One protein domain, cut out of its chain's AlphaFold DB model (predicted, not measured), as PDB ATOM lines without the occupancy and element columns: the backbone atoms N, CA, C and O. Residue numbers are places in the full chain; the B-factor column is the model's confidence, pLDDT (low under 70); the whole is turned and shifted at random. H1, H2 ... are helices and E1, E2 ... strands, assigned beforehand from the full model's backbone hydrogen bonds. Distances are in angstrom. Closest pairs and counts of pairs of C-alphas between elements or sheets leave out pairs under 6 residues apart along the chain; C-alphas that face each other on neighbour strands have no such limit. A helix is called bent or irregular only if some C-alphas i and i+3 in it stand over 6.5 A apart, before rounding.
ATOM      1  N   ALA A   5     207.624 167.104 128.241       87.50
ATOM      2  CA  ALA A   5     208.749 166.491 128.953       87.50
ATOM      3  C   ALA A   5     208.941 167.039 130.383       87.50
ATOM      4  O   ALA A   5     209.291 166.293 131.296       87.50
ATOM      5  N   ALA A   6     208.719 168.340 130.591       90.38
ATOM      6  CA  ALA A   6     208.771 168.943 131.919       90.38
ATOM      7  C   ALA A   6     207.581 168.513 132.789       90.38
ATOM      8  O   ALA A   6     207.763 168.287 133.980       90.38
ATOM      9  N   LEU A   7     206.381 168.395 132.211       89.94
ATOM     10  CA  LEU A   7     205.196 167.911 132.921       89.94
ATOM     11  C   LEU A   7     205.339 166.436 133.309       89.94
ATOM     12  O   LEU A   7     205.091 166.099 134.461       89.94
ATOM     13  N   ASP A   8     205.832 165.594 132.402       87.94
ATOM     14  CA  ASP A   8     206.098 164.176 132.654       87.94
ATOM     15  C   ASP A   8     207.036 163.998 133.851       87.94
ATOM     16  O   ASP A   8     206.731 163.235 134.763       87.94
ATOM     17  N   ALA A   9     208.131 164.766 133.896       89.62
ATOM     18  CA  ALA A   9     209.106 164.719 134.985       89.62
ATOM     19  C   ALA A   9     208.559 165.206 136.343       89.62
ATOM     20  O   ALA A   9     209.108 164.843 137.382       89.62
ATOM     21  N   LEU A  10     207.519 166.046 136.338       90.56
ATOM     22  CA  LEU A  10     206.881 166.586 137.545       90.56
ATOM     23  C   LEU A  10     205.644 165.790 137.978       90.56
ATOM     24  O   LEU A  10     205.142 165.994 139.082       90.56
ATOM     25  N   SER A  11     205.135 164.923 137.110       90.62
ATOM     26  CA  SER A  11     203.909 164.168 137.334       90.62
ATOM     27  C   SER A  11     204.191 162.774 137.879       90.62
ATOM     28  O   SER A  11     205.276 162.215 137.719       90.62
ATOM     29  N   VAL A  12     203.178 162.188 138.509       90.44
ATOM     30  CA  VAL A  12     203.166 160.771 138.858       90.44
ATOM     31  C   VAL A  12     201.870 160.152 138.367       90.44
ATOM     32  O   VAL A  12     200.821 160.797 138.355       90.44
ATOM     33  N   TYR A  13     201.940 158.887 137.969       88.44
ATOM     34  CA  TYR A  13     200.755 158.133 137.594       88.44
ATOM     35  C   TYR A  13     199.841 157.910 138.800       88.44
ATOM     36  O   TYR A  13     200.305 157.589 139.897       88.44
ATOM     37  N   ASN A  14     198.530 158.039 138.587       88.12
ATOM     38  CA  ASN A  14     197.553 157.700 139.612       88.12
ATOM     39  C   ASN A  14     197.491 156.161 139.742       88.12
ATOM     40  O   ASN A  14     197.153 155.484 138.767       88.12
ATOM     41  N   PRO A  15     197.805 155.580 140.915       86.38
ATOM     42  CA  PRO A  15     197.860 154.127 141.084       86.38
ATOM     43  C   PRO A  15     196.483 153.457 140.993       86.38
ATOM     44  O   PRO A  15     196.405 152.250 140.789       86.38
ATOM     45  N   TYR A  16     195.399 154.226 141.116       83.44
ATOM     46  CA  TYR A  16     194.024 153.745 140.985       83.44
ATOM     47  C   TYR A  16     193.496 153.853 139.554       83.44
ATOM     48  O   TYR A  16     192.290 153.752 139.334       83.44
ATOM     49  N   ARG A  17     194.362 154.134 138.575       81.75
ATOM     50  CA  ARG A  17     193.984 154.278 137.172       81.75
ATOM     51  C   ARG A  17     194.744 153.308 136.281       81.75
ATOM     52  O   ARG A  17     195.894 152.984 136.574       81.75
ATOM     53  N   PRO A  18     194.121 152.852 135.180       78.00
ATOM     54  CA  PRO A  18     194.852 152.193 134.114       78.00
ATOM     55  C   PRO A  18     195.944 153.134 133.602       78.00
ATOM     56  O   PRO A  18     195.653 154.182 133.031       78.00
ATOM     57  N   ASN A  19     197.197 152.766 133.851       76.69
ATOM     58  CA  ASN A  19     198.361 153.488 133.359       76.69
ATOM     59  C   ASN A  19     198.907 152.710 132.160       76.69
ATOM     60  O   ASN A  19     199.270 151.542 132.300       76.69
ATOM     61  N   PHE A  20     198.934 153.340 130.989       67.50
ATOM     62  CA  PHE A  20     199.547 152.762 129.792       67.50
ATOM     63  C   PHE A  20     201.073 152.839 129.933       67.50
ATOM     64  O   PHE A  20     201.599 153.864 130.376       67.50
ATOM     65  N   ALA A  21     201.802 151.764 129.618       59.75
ATOM     66  CA  ALA A  21     203.254 151.788 129.762       59.75
ATOM     67  C   ALA A  21     203.866 152.730 128.707       59.75
ATOM     68  O   ALA A  21     203.418 152.723 127.563       59.75
ATOM     69  N   PRO A  22     204.949 153.471 129.010       52.03
ATOM     70  CA  PRO A  22     205.621 154.323 128.019       52.03
ATOM     71  C   PRO A  22     206.144 153.558 126.791       52.03
ATOM     72  O   PRO A  22     206.417 154.155 125.752       52.03
ATOM     73  N   THR A  23     206.343 152.241 126.928       49.75
ATOM     74  CA  THR A  23     206.798 151.328 125.869       49.75
ATOM     75  C   THR A  23     205.662 150.728 125.053       49.75
ATOM     76  O   THR A  23     205.927 150.173 123.985       49.75
ATOM     77  N   ASP A  24     204.423 150.810 125.538       54.69
ATOM     78  CA  ASP A  24     203.275 150.533 124.692       54.69
ATOM     79  C   ASP A  24     203.271 151.645 123.655       54.69
ATOM     80  O   ASP A  24     203.268 152.828 123.995       54.69
ATOM     81  N   SER A  25     203.378 151.288 122.377       43.88
ATOM     82  CA  SER A  25     203.277 152.274 121.312       43.88
ATOM     83  C   SER A  25     201.905 152.930 121.439       43.88
ATOM     84  O   SER A  25     200.896 152.355 121.036       43.88
ATOM     85  N   LEU A  26     201.877 154.119 122.044       49.88
ATOM     86  CA  LEU A  26     200.738 155.016 122.050       49.88
ATOM     87  C   LEU A  26     200.567 155.472 120.605       49.88
ATOM     88  O   LEU A  26     201.041 156.535 120.210       49.88
ATOM     89  N   ALA A  27     199.946 154.638 119.774       48.81
ATOM     90  CA  ALA A  27     199.276 155.176 118.612       48.81
ATOM     91  C   ALA A  27     198.299 156.228 119.167       48.81
ATOM     92  O   ALA A  27     197.449 155.865 119.989       48.81
ATOM     93  N   PRO A  28     198.425 157.514 118.783       47.62
ATOM     94  CA  PRO A  28     197.401 158.501 119.096       47.62
ATOM     95  C   PRO A  28     196.059 157.904 118.656       47.62
ATOM     96  O   PRO A  28     195.970 157.411 117.528       47.62
ATOM     97  N   ALA A  29     195.062 157.893 119.544       55.34
ATOM     98  CA  ALA A  29     193.759 157.222 119.381       55.34
ATOM     99  C   ALA A  29     193.626 155.726 119.756       55.34
ATOM    100  O   ALA A  29     192.626 155.105 119.382       55.34
ATOM    101  N   ALA A  30     194.536 155.126 120.533       72.31
ATOM    102  CA  ALA A  30     194.241 153.831 121.156       72.31
ATOM    103  C   ALA A  30     193.118 153.986 122.204       72.31
ATOM    104  O   ALA A  30     193.311 154.564 123.273       72.31
ATOM    105  N   MET A  31     191.929 153.481 121.870       85.62
ATOM    106  CA  MET A  31     190.769 153.420 122.757       85.62
ATOM    107  C   MET A  31     190.465 151.969 123.121       85.62
ATOM    108  O   MET A  31     190.345 151.119 122.239       85.62
ATOM    109  N   THR A  32     190.259 151.708 124.408       88.19
ATOM    110  CA  THR A  32     189.873 150.387 124.917       88.19
ATOM    111  C   THR A  32     188.483 150.473 125.518       88.19
ATOM    112  O   THR A  32     188.253 151.255 126.440       88.19
ATOM    113  N   GLN A  33     187.547 149.675 125.001       92.25
ATOM    114  CA  GLN A  33     186.227 149.551 125.616       92.25
ATOM    115  C   GLN A  33     186.356 148.876 126.985       92.25
ATOM    116  O   GLN A  33     187.095 147.902 127.125       92.25
ATOM    117  N   THR A  34     185.627 149.375 127.979       92.38
ATOM    118  CA  THR A  34     185.590 148.803 129.325       92.38
ATOM    119  C   THR A  34     184.160 148.721 129.847       92.38
ATOM    120  O   THR A  34     183.320 149.561 129.536       92.38
ATOM    121  N   GLU A  35     183.909 147.715 130.679       94.50
ATOM    122  CA  GLU A  35     182.664 147.564 131.440       94.50
ATOM    123  C   GLU A  35     182.800 148.113 132.874       94.50
ATOM    124  O   GLU A  35     181.843 148.098 133.649       94.50
ATOM    125  N   ASP A  36     183.986 148.612 133.240       92.88
ATOM    126  CA  ASP A  36     184.227 149.277 134.520       92.88
ATOM    127  C   ASP A  36     183.807 150.751 134.462       92.88
ATOM    128  O   ASP A  36     184.628 151.659 134.339       92.88
ATOM    129  N   PHE A  37     182.504 150.999 134.566       94.25
ATOM    130  CA  PHE A  37     181.954 152.357 134.649       94.25
ATOM    131  C   PHE A  37     182.362 153.099 135.935       94.25
ATOM    132  O   PHE A  37     182.238 154.319 135.987       94.25
ATOM    133  N   GLY A  38     182.889 152.402 136.950       90.31
ATOM    134  CA  GLY A  38     183.451 153.034 138.146       90.31
ATOM    135  C   GLY A  38     184.739 153.818 137.868       90.31
ATOM    136  O   GLY A  38     185.111 154.687 138.656       90.31
ATOM    137  N   ALA A  39     185.399 153.560 136.734       90.19
ATOM    138  CA  ALA A  39     186.604 154.275 136.322       90.19
ATOM    139  C   ALA A  39     186.334 155.691 135.769       90.19
ATOM    140  O   ALA A  39     187.276 156.485 135.676       90.19
ATOM    141  N   PHE A  40     185.089 156.018 135.402       94.25
ATOM    142  CA  PHE A  40     184.734 157.328 134.847       94.25
ATOM    143  C   PHE A  40     184.853 158.431 135.902       94.25
ATOM    144  O   PHE A  40     184.102 158.430 136.874       94.25
ATOM    145  N   TRP A  41     185.753 159.388 135.655       90.94
ATOM    146  CA  TRP A  41     185.862 160.666 136.365       90.94
ATOM    147  C   TRP A  41     185.817 161.804 135.344       90.94
ATOM    148  O   TRP A  41     186.534 161.771 134.340       90.94
ATOM    149  N   SER A  42     184.998 162.819 135.597       91.94
ATOM    150  CA  SER A  42     184.648 163.865 134.630       91.94
ATOM    151  C   SER A  42     185.745 164.912 134.394       91.94
ATOM    152  O   SER A  42     185.537 165.848 133.622       91.94
ATOM    153  N   LEU A  43     186.937 164.727 134.977       88.12
ATOM    154  CA  LEU A  43     188.108 165.606 134.833       88.12
ATOM    155  C   LEU A  43     188.434 165.929 133.366       88.12
ATOM    156  O   LEU A  43     188.713 167.076 133.023       88.12
ATOM    157  N   CYS A  44     188.409 164.916 132.497       91.12
ATOM    158  CA  CYS A  44     188.557 165.083 131.057       91.12
ATOM    159  C   CYS A  44     187.871 163.923 130.332       91.12
ATOM    160  O   CYS A  44     188.297 162.774 130.434       91.12
ATOM    161  N   PHE A  45     186.802 164.222 129.596       94.81
ATOM    162  CA  PHE A  45     186.064 163.233 128.818       94.81
ATOM    163  C   PHE A  45     185.462 163.866 127.562       94.81
ATOM    164  O   PHE A  45     185.336 165.087 127.455       94.81
ATOM    165  N   ALA A  46     185.074 163.020 126.610       94.69
ATOM    166  CA  ALA A  46     184.386 163.432 125.396       94.69
ATOM    167  C   ALA A  46     183.058 162.682 125.266       94.69
ATOM    168  O   ALA A  46     182.991 161.468 125.442       94.69
ATOM    169  N   ILE A  47     182.002 163.418 124.932       96.50
ATOM    170  CA  ILE A  47     180.663 162.891 124.668       96.50
ATOM    171  C   ILE A  47     179.984 163.784 123.628       96.50
ATOM    172  O   ILE A  47     180.265 164.982 123.546       96.50
ATOM    173  N   THR A  48     179.080 163.233 122.818       97.50
ATOM    174  CA  THR A  48     178.248 164.084 121.955       97.50
ATOM    175  C   THR A  48     177.189 164.810 122.783       97.50
ATOM    176  O   THR A  48     176.686 164.283 123.776       97.50
ATOM    177  N   ARG A  49     176.772 166.002 122.338       97.88
ATOM    178  CA  ARG A  49     175.645 166.724 122.955       97.88
ATOM    179  C   ARG A  49     174.393 165.849 123.049       97.88
ATOM    180  O   ARG A  49     173.775 165.791 124.099       97.88
ATOM    181  N   GLN A  50     174.060 165.134 121.973       97.69
ATOM    182  CA  GLN A  50     172.886 164.262 121.933       97.69
ATOM    183  C   GLN A  50     172.934 163.173 123.013       97.69
ATOM    184  O   GLN A  50     171.924 162.917 123.659       97.69
ATOM    185  N   GLN A  51     174.092 162.538 123.218       97.38
ATOM    186  CA  GLN A  51     174.270 161.538 124.274       97.38
ATOM    187  C   GLN A  51     174.165 162.166 125.668       97.38
ATOM    188  O   GLN A  51     173.488 161.609 126.523       97.38
ATOM    189  N   PHE A  52     174.784 163.328 125.892       97.94
ATOM    190  CA  PHE A  52     174.703 164.031 127.175       97.94
ATOM    191  C   PHE A  52     173.262 164.435 127.523       97.94
ATOM    192  O   PHE A  52     172.801 164.189 128.639       97.94
ATOM    193  N   ASP A  53     172.528 164.977 126.547       96.81
ATOM    194  CA  ASP A  53     171.123 165.362 126.699       96.81
ATOM    195  C   ASP A  53     170.229 164.129 126.929       96.81
ATOM    196  O   ASP A  53     169.325 164.174 127.760       96.81
ATOM    197  N   ALA A  54     170.508 163.003 126.257       96.25
ATOM    198  CA  ALA A  54     169.787 161.742 126.461       96.25
ATOM    199  C   ALA A  54     169.990 161.152 127.866       96.25
ATOM    200  O   ALA A  54     169.098 160.481 128.379       96.25
ATOM    201  N   LEU A  55     171.140 161.418 128.494       97.12
ATOM    202  CA  LEU A  55     171.388 161.054 129.888       97.12
ATOM    203  C   LEU A  55     170.740 162.036 130.873       97.12
ATOM    204  O   LEU A  55     170.591 161.691 132.040       97.12
ATOM    205  N   GLY A  56     170.341 163.232 130.431       96.81
ATOM    206  CA  GLY A  56     169.841 164.298 131.304       96.81
ATOM    207  C   GLY A  56     170.946 165.073 132.028       96.81
ATOM    208  O   GLY A  56     170.669 165.735 133.024       96.81
ATOM    209  N   GLY A  57     172.192 164.999 131.547       97.38
ATOM    210  CA  GLY A  57     173.350 165.642 132.172       97.38
ATOM    211  C   GLY A  57     173.735 165.059 133.537       97.38
ATOM    212  O   GLY A  57     173.378 163.930 133.867       97.38
ATOM    213  N   PHE A  58     174.506 165.801 134.333       97.75
ATOM    214  CA  PHE A  58     174.788 165.425 135.724       97.75
ATOM    215  C   PHE A  58     173.561 165.688 136.602       97.75
ATOM    216  O   PHE A  58     172.878 166.698 136.426       97.75
ATOM    217  N   ASP A  59     173.281 164.789 137.546       97.38
ATOM    218  CA  ASP A  59     172.168 164.967 138.476       97.38
ATOM    219  C   ASP A  59     172.533 166.022 139.531       97.38
ATOM    220  O   ASP A  59     173.372 165.807 140.404       97.38
ATOM    221  N   THR A  60     171.877 167.179 139.455       96.62
ATOM    222  CA  THR A  60     172.133 168.339 140.321       96.62
ATOM    223  C   THR A  60     171.711 168.134 141.776       96.62
ATOM    224  O   THR A  60     171.928 169.016 142.602       96.62
ATOM    225  N   ALA A  61     171.057 167.017 142.096       97.00
ATOM    226  CA  ALA A  61     170.728 166.667 143.470       97.00
ATOM    227  C   ALA A  61     171.909 166.038 144.230       97.00
ATOM    228  O   ALA A  61     171.845 165.957 145.457       97.00
ATOM    229  N   TYR A  62     172.985 165.639 143.541       97.69
ATOM    230  CA  TYR A  62     174.281 165.413 144.179       97.69
ATOM    231  C   TYR A  62     174.909 166.772 144.497       97.69
ATOM    232  O   TYR A  62     175.252 167.542 143.600       97.69
ATOM    233  N   VAL A  63     175.020 167.090 145.786       95.00
ATOM    234  CA  VAL A  63     175.523 168.385 146.271       95.00
ATOM    235  C   VAL A  63     176.804 168.162 147.066       95.00
ATOM    236  O   VAL A  63     176.958 167.152 147.750       95.00
ATOM    237  N   GLY A  64     177.729 169.118 146.996       95.88
ATOM    238  CA  GLY A  64     179.030 168.998 147.646       95.88
ATOM    239  C   GLY A  64     179.949 168.093 146.836       95.88
ATOM    240  O   GLY A  64     180.219 168.391 145.678       95.88
ATOM    241  N   TYR A  65     180.448 167.026 147.454       96.12
ATOM    242  CA  TYR A  65     181.455 166.150 146.865       96.12
ATOM    243  C   TYR A  65     181.025 164.681 146.920       96.12
ATOM    244  O   TYR A  65     180.662 164.187 147.994       96.12
ATOM    245  N   GLY A  66     181.122 163.988 145.781       95.75
ATOM    246  CA  GLY A  66     181.076 162.532 145.681       95.75
ATOM    247  C   GLY A  66     179.835 161.961 144.985       95.75
ATOM    248  O   GLY A  66     178.724 162.465 145.141       95.75
ATOM    249  N   ALA A  67     180.046 160.822 144.312       97.06
ATOM    250  CA  ALA A  67     179.088 159.982 143.576       97.06
ATOM    251  C   ALA A  67     178.413 160.570 142.324       97.06
ATOM    252  O   ALA A  67     177.823 159.794 141.575       97.06
ATOM    253  N   GLU A  68     178.529 161.862 142.033       97.50
ATOM    254  CA  GLU A  68     177.912 162.496 140.863       97.50
ATOM    255  C   GLU A  68     178.448 161.936 139.534       97.50
ATOM    256  O   GLU A  68     177.675 161.612 138.628       97.50
ATOM    257  N   ASP A  69     179.765 161.736 139.447       97.12
ATOM    258  CA  ASP A  69     180.417 161.134 138.283       97.12
ATOM    259  C   ASP A  69     180.030 159.660 138.132       97.12
ATOM    260  O   ASP A  69     179.725 159.186 137.036       97.12
ATOM    261  N   THR A  70     180.004 158.929 139.250       96.25
ATOM    262  CA  THR A  70     179.642 157.508 139.266       96.25
ATOM    263  C   THR A  70     178.184 157.305 138.861       96.25
ATOM    264  O   THR A  70     177.892 156.383 138.103       96.25
ATOM    265  N   ASP A  71     177.270 158.169 139.313       97.94
ATOM    266  CA  ASP A  71     175.866 158.138 138.900       97.94
ATOM    267  C   ASP A  71     175.720 158.398 137.399       97.94
ATOM    268  O   ASP A  71     175.045 157.636 136.703       97.94
ATOM    269  N   PHE A  72     176.399 159.425 136.878       98.38
ATOM    270  CA  PHE A  72     176.401 159.717 135.446       98.38
ATOM    271  C   PHE A  72     176.860 158.502 134.624       98.38
ATOM    272  O   PHE A  72     176.203 158.114 133.652       98.38
ATOM    273  N   ALA A  73     177.939 157.846 135.054       97.38
ATOM    274  CA  ALA A  73     178.447 156.637 134.419       97.38
ATOM    275  C   ALA A  73     177.470 155.452 134.536       97.38
ATOM    276  O   ALA A  73     177.248 154.731 133.563       97.38
ATOM    277  N   PHE A  74     176.825 155.260 135.688       97.56
ATOM    278  CA  PHE A  74     175.836 154.194 135.877       97.56
ATOM    279  C   PHE A  74     174.580 154.412 135.027       97.56
ATOM    280  O   PHE A  74     174.064 153.449 134.456       97.56
ATOM    281  N   ARG A  75     174.126 155.659 134.846       97.81
ATOM    282  CA  ARG A  75     173.060 155.985 133.884       97.81
ATOM    283  C   ARG A  75     173.481 155.672 132.454       97.81
ATOM    284  O   ARG A  75     172.716 155.039 131.730       97.81
ATOM    285  N   ALA A  76     174.706 156.028 132.065       97.81
ATOM    286  CA  ALA A  76     175.243 155.675 130.750       97.81
ATOM    287  C   ALA A  76     175.246 154.155 130.522       97.81
ATOM    288  O   ALA A  76     174.762 153.685 129.488       97.81
ATOM    289  N   ARG A  77     175.683 153.384 131.526       97.31
ATOM    290  CA  ARG A  77     175.630 151.916 131.515       97.31
ATOM    291  C   ARG A  77     174.204 151.387 131.379       97.31
ATOM    292  O   ARG A  77     173.958 150.512 130.554       97.31
ATOM    293  N   ALA A  78     173.261 151.910 132.162       96.44
ATOM    294  CA  ALA A  78     171.859 151.486 132.134       96.44
ATOM    295  C   ALA A  78     171.189 151.761 130.775       96.44
ATOM    296  O   ALA A  78     170.312 151.008 130.355       96.44
ATOM    297  N   CYS A  79     171.639 152.794 130.057       96.06
ATOM    298  CA  CYS A  79     171.218 153.095 128.690       96.06
ATOM    299  C   CYS A  79     171.952 152.273 127.610       96.06
ATOM    300  O   CYS A  79     171.699 152.480 126.423       96.06
ATOM    301  N   GLY A  80     172.863 151.368 127.984       96.31
ATOM    302  CA  GLY A  80     173.655 150.572 127.042       96.31
ATOM    303  C   GLY A  80     174.678 151.389 126.250       96.31
ATOM    304  O   GLY A  80     175.063 150.987 125.152       96.31
ATOM    305  N   MET A  81     175.098 152.551 126.762       96.88
ATOM    306  CA  MET A  81     176.122 153.367 126.115       96.88
ATOM    307  C   MET A  81     177.489 152.693 126.267       96.88
ATOM    308  O   MET A  81     177.860 152.355 127.389       96.88
ATOM    309  N   PRO A  82     178.265 152.510 125.187       95.56
ATOM    310  CA  PRO A  82     179.606 151.959 125.310       95.56
ATOM    311  C   PRO A  82     180.536 152.966 126.000       95.56
ATOM    312  O   PRO A  82     180.495 154.163 125.701       95.56
ATOM    313  N   PHE A  83     181.389 152.477 126.901       95.69
ATOM    314  CA  PHE A  83     182.377 153.281 127.617       95.69
ATOM    315  C   PHE A  83     183.795 152.898 127.191       95.69
ATOM    316  O   PHE A  83     184.138 151.720 127.098       95.69
ATOM    317  N   TYR A  84     184.617 153.909 126.911       93.25
ATOM    318  CA  TYR A  84     185.975 153.741 126.411       93.25
ATOM    319  C   TYR A  84     186.965 154.524 127.264       93.25
ATOM    320  O   TYR A  84     186.720 155.676 127.619       93.25
ATOM    321  N   LEU A  85     188.114 153.908 127.516       90.62
ATOM    322  CA  LEU A  85     189.300 154.570 128.040       90.62
ATOM    323  C   LEU A  85     190.209 154.953 126.877       90.62
ATOM    324  O   LEU A  85     190.361 154.181 125.929       90.62
ATOM    325  N   THR A  86     190.810 156.132 126.963       86.62
ATOM    326  CA  THR A  86     191.784 156.623 125.987       86.62
ATOM    327  C   THR A  86     193.198 156.502 126.540       86.62
ATOM    328  O   THR A  86     193.399 156.639 127.745       86.62
ATOM    329  N   ALA A  87     194.169 156.270 125.661       83.62
ATOM    330  CA  ALA A  87     195.587 156.282 126.007       83.62
ATOM    331  C   ALA A  87     196.210 157.697 126.014       83.62
ATOM    332  O   ALA A  87     197.415 157.845 126.207       83.62
ATOM    333  N   GLU A  88     195.398 158.737 125.799       84.25
ATOM    334  CA  GLU A  88     195.829 160.134 125.909       84.25
ATOM    335  C   GLU A  88     196.221 160.493 127.351       84.25
ATOM    336  O   GLU A  88     195.585 160.070 128.319       84.25
ATOM    337  N   ILE A  89     197.259 161.320 127.486       84.56
ATOM    338  CA  ILE A  89     197.771 161.766 128.785       84.56
ATOM    339  C   ILE A  89     197.082 163.068 129.185       84.56
ATOM    340  O   ILE A  89     197.115 164.059 128.455       84.56
ATOM    341  N   VAL A  90     196.500 163.077 130.384       87.50
ATOM    342  CA  VAL A  90     195.893 164.263 130.995       87.50
ATOM    343  C   VAL A  90     196.611 164.560 132.303       87.50
ATOM    344  O   VAL A  90     196.679 163.713 133.192       87.50
ATOM    345  N   TYR A  91     197.126 165.782 132.434       88.62
ATOM    346  CA  TYR A  91     197.743 166.247 133.670       88.62
ATOM    347  C   TYR A  91     196.691 166.898 134.559       88.62
ATOM    348  O   TYR A  91     195.989 167.819 134.142       88.62
ATOM    349  N   HIS A  92     196.618 166.439 135.801       90.69
ATOM    350  CA  HIS A  92     195.810 167.056 136.837       90.69
ATOM    351  C   HIS A  92     196.701 167.940 137.712       90.69
ATOM    352  O   HIS A  92     197.772 167.510 138.143       90.69
ATOM    353  N   GLN A  93     196.282 169.180 137.966       91.19
ATOM    354  CA  GLN A  93     197.049 170.071 138.830       91.19
ATOM    355  C   GLN A  93     197.004 169.557 140.273       91.19
ATOM    356  O   GLN A  93     195.933 169.284 140.812       91.19
ATOM    357  N   GLN A  94     198.174 169.442 140.897       92.38
ATOM    358  CA  GLN A  94     198.279 169.051 142.296       92.38
ATOM    359  C   GLN A  94     197.597 170.090 143.198       92.38
ATOM    360  O   GLN A  94     197.765 171.297 143.012       92.38
ATOM    361  N   HIS A  95     196.837 169.607 144.177       92.75
ATOM    362  CA  HIS A  95     196.265 170.406 145.254       92.75
ATOM    363  C   HIS A  95     196.174 169.572 146.537       92.75
ATOM    364  O   HIS A  95     196.293 168.342 146.505       92.75
ATOM    365  N   SER A  96     195.961 170.238 147.670       94.94
ATOM    366  CA  SER A  96     195.786 169.549 148.944       94.94
ATOM    367  C   SER A  96     194.473 168.767 148.993       94.94
ATOM    368  O   SER A  96     193.490 169.121 148.335       94.94
ATOM    369  N   VAL A  97     194.455 167.692 149.777       95.69
ATOM    370  CA  VAL A  97     193.271 166.848 150.020       95.69
ATOM    371  C   VAL A  97     193.197 166.453 151.495       95.69
ATOM    372  O   VAL A  97     194.139 166.693 152.247       95.69
ATOM    373  N   CYS A  98     192.104 165.814 151.911       96.62
ATOM    374  CA  CYS A  98     192.021 165.101 153.189       96.62
ATOM    375  C   CYS A  98     191.936 163.587 152.936       96.62
ATOM    376  O   CYS A  98     191.237 163.167 152.013       96.62
ATOM    377  N   ARG A  99     192.636 162.766 153.731       95.31
ATOM    378  CA  ARG A  99     192.599 161.292 153.656       95.31
ATOM    379  C   ARG A  99     192.298 160.664 155.031       95.31
ATOM    380  O   ARG A  99     193.137 160.789 155.923       95.31
ATOM    381  N   PRO A 100     191.141 159.997 155.209       96.50
ATOM    382  CA  PRO A 100     189.983 160.008 154.301       96.50
ATOM    383  C   PRO A 100     189.432 161.441 154.118       96.50
ATOM    384  O   PRO A 100     189.830 162.334 154.873       96.50
ATOM    385  N   PRO A 101     188.538 161.712 153.145       97.12
ATOM    386  CA  PRO A 101     188.031 163.062 152.857       97.12
ATOM    387  C   PRO A 101     187.038 163.560 153.922       97.12
ATOM    388  O   PRO A 101     185.859 163.795 153.659       97.12
ATOM    389  N   LEU A 102     187.516 163.727 155.158       98.19
ATOM    390  CA  LEU A 102     186.734 164.128 156.330       98.19
ATOM    391  C   LEU A 102     186.068 165.495 156.156       98.19
ATOM    392  O   LEU A 102     184.976 165.721 156.667       98.19
ATOM    393  N   ASN A 103     186.692 166.388 155.387       97.31
ATOM    394  CA  ASN A 103     186.137 167.687 155.014       97.31
ATOM    395  C   ASN A 103     184.875 167.584 154.128       97.31
ATOM    396  O   ASN A 103     184.184 168.581 153.937       97.31
ATOM    397  N   HIS A 104     184.574 166.393 153.601       98.00
ATOM    398  CA  HIS A 104     183.412 166.090 152.766       98.00
ATOM    399  C   HIS A 104     182.493 165.021 153.377       98.00
ATOM    400  O   HIS A 104     181.644 164.485 152.667       98.00
ATOM    401  N   LEU A 105     182.634 164.711 154.675       98.44
ATOM    402  CA  LEU A 105     181.866 163.654 155.345       98.44
ATOM    403  C   LEU A 105     180.360 163.749 155.055       98.44
ATOM    404  O   LEU A 105     179.771 162.794 154.554       98.44
ATOM    405  N   ASP A 106     179.756 164.910 155.322       98.12
ATOM    406  CA  ASP A 106     178.309 165.096 155.194       98.12
ATOM    407  C   ASP A 106     177.830 164.886 153.753       98.12
ATOM    408  O   ASP A 106     176.866 164.156 153.520       98.12
ATOM    409  N   SER A 107     178.520 165.479 152.769       98.25
ATOM    410  CA  SER A 107     178.139 165.317 151.363       98.25
ATOM    411  C   SER A 107     178.317 163.879 150.895       98.25
ATOM    412  O   SER A 107     177.437 163.358 150.221       98.25
ATOM    413  N   ILE A 108     179.395 163.204 151.306       98.50
ATOM    414  CA  ILE A 108     179.634 161.804 150.945       98.50
ATOM    415  C   ILE A 108     178.538 160.903 151.514       98.50
ATOM    416  O   ILE A 108     178.028 160.055 150.788       98.50
ATOM    417  N   VAL A 109     178.131 161.093 152.771       98.31
ATOM    418  CA  VAL A 109     177.058 160.299 153.395       98.31
ATOM    419  C   VAL A 109     175.715 160.531 152.698       98.31
ATOM    420  O   VAL A 109     175.027 159.569 152.351       98.31
ATOM    421  N   ILE A 110     175.348 161.793 152.451       98.12
ATOM    422  CA  ILE A 110     174.103 162.151 151.752       98.12
ATOM    423  C   ILE A 110     174.086 161.544 150.345       98.12
ATOM    424  O   ILE A 110     173.118 160.886 149.955       98.12
ATOM    425  N   ASN A 111     175.175 161.719 149.600       98.56
ATOM    426  CA  ASN A 111     175.280 161.271 148.219       98.56
ATOM    427  C   ASN A 111     175.379 159.743 148.116       98.56
ATOM    428  O   ASN A 111     174.811 159.163 147.192       98.56
ATOM    429  N   ALA A 112     176.029 159.068 149.070       98.25
ATOM    430  CA  ALA A 112     176.073 157.609 149.132       98.25
ATOM    431  C   ALA A 112     174.687 157.007 149.394       98.25
ATOM    432  O   ALA A 112     174.314 156.050 148.719       98.25
ATOM    433  N   ASN A 113     173.902 157.589 150.309       98.12
ATOM    434  CA  ASN A 113     172.512 157.184 150.537       98.12
ATOM    435  C   ASN A 113     171.655 157.382 149.282       98.12
ATOM    436  O   ASN A 113     170.980 156.451 148.853       98.12
ATOM    437  N   ARG A 114     171.751 158.550 148.632       97.88
ATOM    438  CA  ARG A 114     171.051 158.819 147.366       97.88
ATOM    439  C   ARG A 114     171.413 157.800 146.285       97.88
ATOM    440  O   ARG A 114     170.538 157.264 145.609       97.88
ATOM    441  N   PHE A 115     172.708 157.547 146.111       98.12
ATOM    442  CA  PHE A 115     173.194 156.585 145.131       98.12
ATOM    443  C   PHE A 115     172.678 155.176 145.442       98.12
ATOM    444  O   PHE A 115     172.255 154.467 144.530       98.12
ATOM    445  N   TYR A 116     172.644 154.786 146.719       98.12
ATOM    446  CA  TYR A 116     172.072 153.511 147.134       98.12
ATOM    447  C   TYR A 116     170.575 153.423 146.834       98.12
ATOM    448  O   TYR A 116     170.140 152.426 146.269       98.12
ATOM    449  N   ASP A 117     169.791 154.462 147.123       97.25
ATOM    450  CA  ASP A 117     168.356 154.478 146.815       97.25
ATOM    451  C   ASP A 117     168.096 154.212 145.325       97.25
ATOM    452  O   ASP A 117     167.203 153.437 144.972       97.25
ATOM    453  N   GLN A 118     168.920 154.788 144.447       96.69
ATOM    454  CA  GLN A 118     168.782 154.644 142.999       96.69
ATOM    455  C   GLN A 118     169.318 153.311 142.455       96.69
ATOM    456  O   GLN A 118     168.698 152.714 141.574       96.69
ATOM    457  N   TRP A 119     170.460 152.841 142.957       96.75
ATOM    458  CA  TRP A 119     171.222 151.744 142.342       96.75
ATOM    459  C   TRP A 119     171.320 150.479 143.194       96.75
ATOM    460  O   TRP A 119     171.815 149.460 142.713       96.75
ATOM    461  N   GLN A 120     170.864 150.530 144.448       96.69
ATOM    462  CA  GLN A 120     170.988 149.464 145.449       96.69
ATOM    463  C   GLN A 120     172.442 148.980 145.606       96.69
ATOM    464  O   GLN A 120     172.727 147.796 145.798       96.69
ATOM    465  N   HIS A 121     173.377 149.924 145.490       95.19
ATOM    466  CA  HIS A 121     174.817 149.722 145.575       95.19
ATOM    467  C   HIS A 121     175.443 150.894 146.332       95.19
ATOM    468  O   HIS A 121     174.984 152.021 146.194       95.19
ATOM    469  N   TRP A 122     176.484 150.659 147.132       96.62
ATOM    470  CA  TRP A 122     177.161 151.732 147.866       96.62
ATOM    471  C   TRP A 122     178.286 152.336 147.023       96.62
ATOM    472  O   TRP A 122     179.294 151.679 146.768       96.62
ATOM    473  N   ALA A 123     178.139 153.599 146.618       95.69
ATOM    474  CA  ALA A 123     179.253 154.364 146.066       95.69
ATOM    475  C   ALA A 123     180.284 154.683 147.162       95.69
ATOM    476  O   ALA A 123     179.937 154.812 148.334       95.69
ATOM    477  N   MET A 124     181.553 154.842 146.770       95.62
ATOM    478  CA  MET A 124     182.640 155.277 147.665       95.62
ATOM    479  C   MET A 124     182.835 154.382 148.909       95.62
ATOM    480  O   MET A 124     183.283 154.853 149.951       95.62
ATOM    481  N   ALA A 125     182.538 153.082 148.799       95.56
ATOM    482  CA  ALA A 125     182.577 152.129 149.912       95.56
ATOM    483  C   ALA A 125     183.911 152.102 150.691       95.56
ATOM    484  O   ALA A 125     183.904 151.830 151.887       95.56
ATOM    485  N   GLY A 126     185.041 152.417 150.041       95.19
ATOM    486  CA  GLY A 126     186.337 152.574 150.713       95.19
ATOM    487  C   GLY A 126     186.326 153.692 151.760       95.19
ATOM    488  O   GLY A 126     186.614 153.436 152.925       95.19
ATOM    489  N   TRP A 127     185.895 154.899 151.377       97.19
ATOM    490  CA  TRP A 127     185.771 156.030 152.306       97.19
ATOM    491  C   TRP A 127     184.695 155.794 153.365       97.19
ATOM    492  O   TRP A 127     184.889 156.164 154.518       97.19
ATOM    493  N   LEU A 128     183.581 155.141 153.009       98.38
ATOM    494  CA  LEU A 128     182.557 154.765 153.992       98.38
ATOM    495  C   LEU A 128     183.121 153.819 155.063       98.38
ATOM    496  O   LEU A 128     182.826 153.988 156.244       98.38
ATOM    497  N   GLY A 129     183.968 152.864 154.669       98.38
ATOM    498  CA  GLY A 129     184.683 151.994 155.602       98.38
ATOM    499  C   GLY A 129     185.584 152.781 156.554       98.38
ATOM    500  O   GLY A 129     185.459 152.636 157.766       98.38
ATOM    501  N   GLU A 130     186.419 153.678 156.025       98.19
ATOM    502  CA  GLU A 130     187.313 154.518 156.836       98.19
ATOM    503  C   GLU A 130     186.532 155.438 157.797       98.19
ATOM    504  O   GLU A 130     186.913 155.614 158.955       98.19
ATOM    505  N   PHE A 131     185.393 155.990 157.366       98.69
ATOM    506  CA  PHE A 131     184.519 156.780 158.239       98.69
ATOM    507  C   PHE A 131     183.884 155.942 159.357       98.69
ATOM    508  O   PHE A 131     183.757 156.425 160.487       98.69
ATOM    509  N   ALA A 132     183.492 154.699 159.066       98.50
ATOM    510  CA  ALA A 132     182.948 153.780 160.061       98.50
ATOM    511  C   ALA A 132     184.016 153.356 161.084       98.50
ATOM    512  O   ALA A 132     183.744 153.349 162.284       98.50
ATOM    513  N   GLU A 133     185.249 153.089 160.643       98.38
ATOM    514  CA  GLU A 133     186.389 152.774 161.519       98.38
ATOM    515  C   GLU A 133     186.732 153.926 162.475       98.38
ATOM    516  O   GLU A 133     187.061 153.699 163.640       98.38
ATOM    517  N   LEU A 134     186.583 155.171 162.014       98.31
ATOM    518  CA  LEU A 134     186.722 156.371 162.846       98.31
ATOM    519  C   LEU A 134     185.509 156.618 163.769       98.31
ATOM    520  O   LEU A 134     185.518 157.552 164.576       98.31
ATOM    521  N   GLY A 135     184.451 155.807 163.671       98.50
ATOM    522  CA  GLY A 135     183.219 155.971 164.445       98.50
ATOM    523  C   GLY A 135     182.457 157.252 164.098       98.50
ATOM    524  O   GLY A 135     181.823 157.847 164.970       98.50
ATOM    525  N   LEU A 136     182.573 157.720 162.851       98.81
ATOM    526  CA  LEU A 136     181.866 158.901 162.342       98.81
ATOM    527  C   LEU A 136     180.478 158.541 161.820       98.81
ATOM    528  O   LEU A 136     179.549 159.339 161.941       98.81
ATOM    529  N   ILE A 137     180.334 157.335 161.271       98.81
ATOM    530  CA  ILE A 137     179.086 156.813 160.721       98.81
ATOM    531  C   ILE A 137     178.829 155.385 161.197       98.81
ATOM    532  O   ILE A 137     179.758 154.647 161.520       98.81
ATOM    533  N   GLU A 138     177.565 154.986 161.186       98.38
ATOM    534  CA  GLU A 138     177.153 153.591 161.279       98.38
ATOM    535  C   GLU A 138     176.922 153.063 159.861       98.38
ATOM    536  O   GLU A 138     175.926 153.389 159.203       98.38
ATOM    537  N   TRP A 139     177.886 152.287 159.366       98.44
ATOM    538  CA  TRP A 139     177.804 151.644 158.062       98.44
ATOM    539  C   TRP A 139     178.560 150.313 158.031       98.44
ATOM    540  O   TRP A 139     179.632 150.174 158.620       98.44
ATOM    541  N   GLN A 140     178.021 149.347 157.290       96.69
ATOM    542  CA  GLN A 140     178.698 148.110 156.906       96.69
ATOM    543  C   GLN A 140     178.433 147.799 155.428       96.69
ATOM    544  O   GLN A 140     177.338 148.038 154.922       96.69
ATOM    545  N   ALA A 141     179.396 147.173 154.750       94.69
ATOM    546  CA  ALA A 141     179.322 146.915 153.308       94.69
ATOM    547  C   ALA A 141     178.063 146.149 152.859       94.69
ATOM    548  O   ALA A 141     177.559 146.375 151.763       94.69
ATOM    549  N   ALA A 142     177.551 145.251 153.705       95.06
ATOM    550  CA  ALA A 142     176.380 144.430 153.405       95.06
ATOM    551  C   ALA A 142     175.038 145.080 153.792       95.06
ATOM    552  O   ALA A 142     173.996 144.458 153.586       95.06
ATOM    553  N   GLN A 143     175.028 146.275 154.395       95.44
ATOM    554  CA  GLN A 143     173.763 146.882 154.807       95.44
ATOM    555  C   GLN A 143     172.963 147.386 153.617       95.44
ATOM    556  O   GLN A 143     173.511 147.758 152.583       95.44
ATOM    557  N   THR A 144     171.654 147.449 153.816       96.12
ATOM    558  CA  THR A 144     170.702 148.019 152.862       96.12
ATOM    559  C   THR A 144     169.915 149.188 153.452       96.12
ATOM    560  O   THR A 144     169.113 149.811 152.766       96.12
ATOM    561  N   ALA A 145     170.129 149.472 154.740       97.31
ATOM    562  CA  ALA A 145     169.560 150.626 155.416       97.31
ATOM    563  C   ALA A 145     170.422 151.876 155.162       97.31
ATOM    564  O   ALA A 145     171.643 151.742 154.994       97.31
ATOM    565  N   PRO A 146     169.819 153.079 155.183       97.94
ATOM    566  CA  PRO A 146     170.558 154.330 155.084       97.94
ATOM    567  C   PRO A 146     171.673 154.437 156.131       97.94
ATOM    568  O   PRO A 146     171.521 153.995 157.267       97.94
ATOM    569  N   ILE A 147     172.786 155.049 155.738       98.50
ATOM    570  CA  ILE A 147     173.910 155.391 156.609       98.50
ATOM    571  C   ILE A 147     173.445 156.385 157.671       98.50
ATOM    572  O   ILE A 147     172.874 157.428 157.338       98.50
ATOM    573  N   THR A 148     173.772 156.102 158.932       98.12
ATOM    574  CA  THR A 148     173.551 157.023 160.051       98.12
ATOM    575  C   THR A 148     174.833 157.795 160.352       98.12
ATOM    576  O   THR A 148     175.877 157.191 160.584       98.12
ATOM    577  N   LEU A 149     174.762 159.128 160.400       98.19
ATOM    578  CA  LEU A 149     175.853 159.970 160.901       98.19
ATOM    579  C   LEU A 149     175.858 159.943 162.438       98.19
ATOM    580  O   LEU A 149     174.862 160.300 163.065       98.19
ATOM    581  N   LEU A 150     176.971 159.530 163.046       98.62
ATOM    582  CA  LEU A 150     177.115 159.414 164.503       98.62
ATOM    583  C   LEU A 150     177.669 160.696 165.129       98.62
ATOM    584  O   LEU A 150     177.221 161.112 166.200       98.62
ATOM    585  N   ARG A 151     178.653 161.321 164.476       98.44
ATOM    586  CA  ARG A 151     179.284 162.572 164.917       98.44
ATOM    587  C   ARG A 151     180.043 163.242 163.774       98.44
ATOM    588  O   ARG A 151     180.432 162.587 162.811       98.44
ATOM    589  N   ALA A 152     180.340 164.526 163.944       98.25
ATOM    590  CA  ALA A 152     181.299 165.223 163.096       98.25
ATOM    591  C   ALA A 152     182.755 164.809 163.423       98.25
ATOM    592  O   ALA A 152     183.043 164.400 164.562       98.25
ATOM    593  N   PRO A 153     183.691 164.952 162.466       98.19
ATOM    594  CA  PRO A 153     185.115 164.869 162.744       98.19
ATOM    595  C   PRO A 153     185.535 165.990 163.696       98.19
ATOM    596  O   PRO A 153     185.024 167.108 163.646       98.19
ATOM    597  N   THR A 154     186.489 165.696 164.566       98.38
ATOM    598  CA  THR A 154     187.152 166.708 165.390       98.38
ATOM    599  C   THR A 154     188.137 167.516 164.548       98.38
ATOM    600  O   THR A 154     188.639 167.045 163.528       98.38
ATOM    601  N   GLU A 155     188.482 168.719 165.008       98.06
ATOM    602  CA  GLU A 155     189.516 169.547 164.371       98.06
ATOM    603  C   GLU A 155     190.847 168.794 164.249       98.06
ATOM    604  O   GLU A 155     191.450 168.767 163.183       98.06
ATOM    605  N   LYS A 156     191.235 168.052 165.294       98.12
ATOM    606  CA  LYS A 156     192.441 167.216 165.284       98.12
ATOM    607  C   LYS A 156     192.401 166.117 164.212       98.12
ATOM    608  O   LYS A 156     193.432 165.815 163.620       98.12
ATOM    609  N   GLU A 157     191.247 165.490 163.980       98.25
ATOM    610  CA  GLU A 157     191.088 164.484 162.917       98.25
ATOM    611  C   GLU A 157     191.176 165.130 161.527       98.25
ATOM    612  O   GLU A 157     191.858 164.597 160.654       98.25
ATOM    613  N   LEU A 158     190.558 166.301 161.338       97.94
ATOM    614  CA  LEU A 158     190.649 167.069 160.092       97.94
ATOM    615  C   LEU A 158     192.095 167.476 159.787       97.94
ATOM    616  O   LEU A 158     192.587 167.198 158.695       97.94
ATOM    617  N   GLU A 159     192.794 168.055 160.763       97.81
ATOM    618  CA  GLU A 159     194.209 168.415 160.650       97.81
ATOM    619  C   GLU A 159     195.082 167.199 160.328       97.81
ATOM    620  O   GLU A 159     195.937 167.272 159.447       97.81
ATOM    621  N   ALA A 160     194.848 166.065 160.998       97.62
ATOM    622  CA  ALA A 160     195.605 164.837 160.768       97.62
ATOM    623  C   ALA A 160     195.342 164.216 159.387       97.62
ATOM    624  O   ALA A 160     196.229 163.569 158.835       97.62
ATOM    625  N   SER A 161     194.145 164.410 158.826       97.25
ATOM    626  CA  SER A 161     193.798 163.924 157.486       97.25
ATOM    627  C   SER A 161     194.374 164.789 156.361       97.25
ATOM    628  O   SER A 161     194.471 164.326 155.222       97.25
ATOM    629  N   HIS A 162     194.756 166.039 156.644       97.69
ATOM    630  CA  HIS A 162     195.186 166.990 155.624       97.69
ATOM    631  C   HIS A 162     196.530 166.591 154.995       97.69
ATOM    632  O   HIS A 162     197.567 166.508 155.650       97.69
ATOM    633  N   CYS A 163     196.506 166.393 153.681       96.81
ATOM    634  CA  CYS A 163     197.644 166.031 152.850       96.81
ATOM    635  C   CYS A 163     197.929 167.188 151.875       96.81
ATOM    636  O   CYS A 163     197.299 167.241 150.813       96.81
ATOM    637  N   PRO A 164     198.838 168.129 152.205       94.81
ATOM    638  CA  PRO A 164     199.068 169.325 151.389       94.81
ATOM    639  C   PRO A 164     199.659 169.013 150.009       94.81
ATOM    640  O   PRO A 164     199.257 169.618 149.019       94.81
TER     641      PRO A 164
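Overview. This is residues 5 to 164 of the 169 residues of a protein of marine sediment metagenome (UniProt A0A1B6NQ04). What shape do these atoms make? Two lobes lie side by side, one with the two-stranded sheet of E1 and E2 and the helices H2 and H3, the other with H4, H5 and H6. H1 lies far out and touches no helix. What is it built of? The 160 printed residues include six named helices and two named strands, in the order H1 E1 H2 H3 E2 H4 H5 H6, with the sheet antiparallel. The class is mostly helix, with under half of the residues in named elements; the whole is only just compact, close to loose, with a radius of gyration of the C-alphas of 17.9 A and spans of 51 by 39 by 26 A.

Arrangement. How do the strands pair? E1, residues 31 to 34, and E2, residues 83 to 86, are antiparallel neighbours, with N 32 and O 85 within hydrogen-bond range at 2.9 A. How do the helices stand? H2, residues 49 to 55, and H3, residues 68 to 78, only just touch, with 3 pairs of C-alphas within 8 A, the closest those of Leu 55 and Arg 75 at 6.7 A. H3 and H4, residues 102 to 119, are close but not clearly touching, at a shallow tilt of 17 degrees, the same way; their closest C-alphas, of Asp 71 and Phe 115, are 7.0 A apart. What touches H4? With residues 102 to 109 alone it only just touches H5, residues 125 to 133, with 3 pairs of C-alphas within 8 A, the closest those of Val 109 and Leu 128 at 7.8 A. With residues 102 to 103 alone it touches H6, residues 155 to 161, the closest C-alphas being those of Leu 102 and Leu 158 at 6.2 A. Are the helix backbones complete? In H1, residues 5 to 10, and in H2, H3, H5 and H6 every O i to N i+4 pair is within hydrogen-bond range; in H4 12 of 14 are.

Along the chain. Where are the ends? H1 begins at C-alpha 5, (208.749, 166.491, 128.953), and H6 ends at C-alpha 161, (193.798, 163.924, 157.486). Which helix is longest? H4 measures 24.3 A and is irregular, C-alphas 103 and 106 being 8.2 A apart.

Size, cuts and confidence. How large is it? The two C-alphas farthest apart, of Ala 27 and Leu 150, are 51.1 A apart; the printed part has no cut. Which links are long? Those from H1 to E1, E1 to H2, H2 to H3, E2 to H4 and H5 to H6 are. Where is confidence low? Residues 20 to 29 have pLDDT under 70.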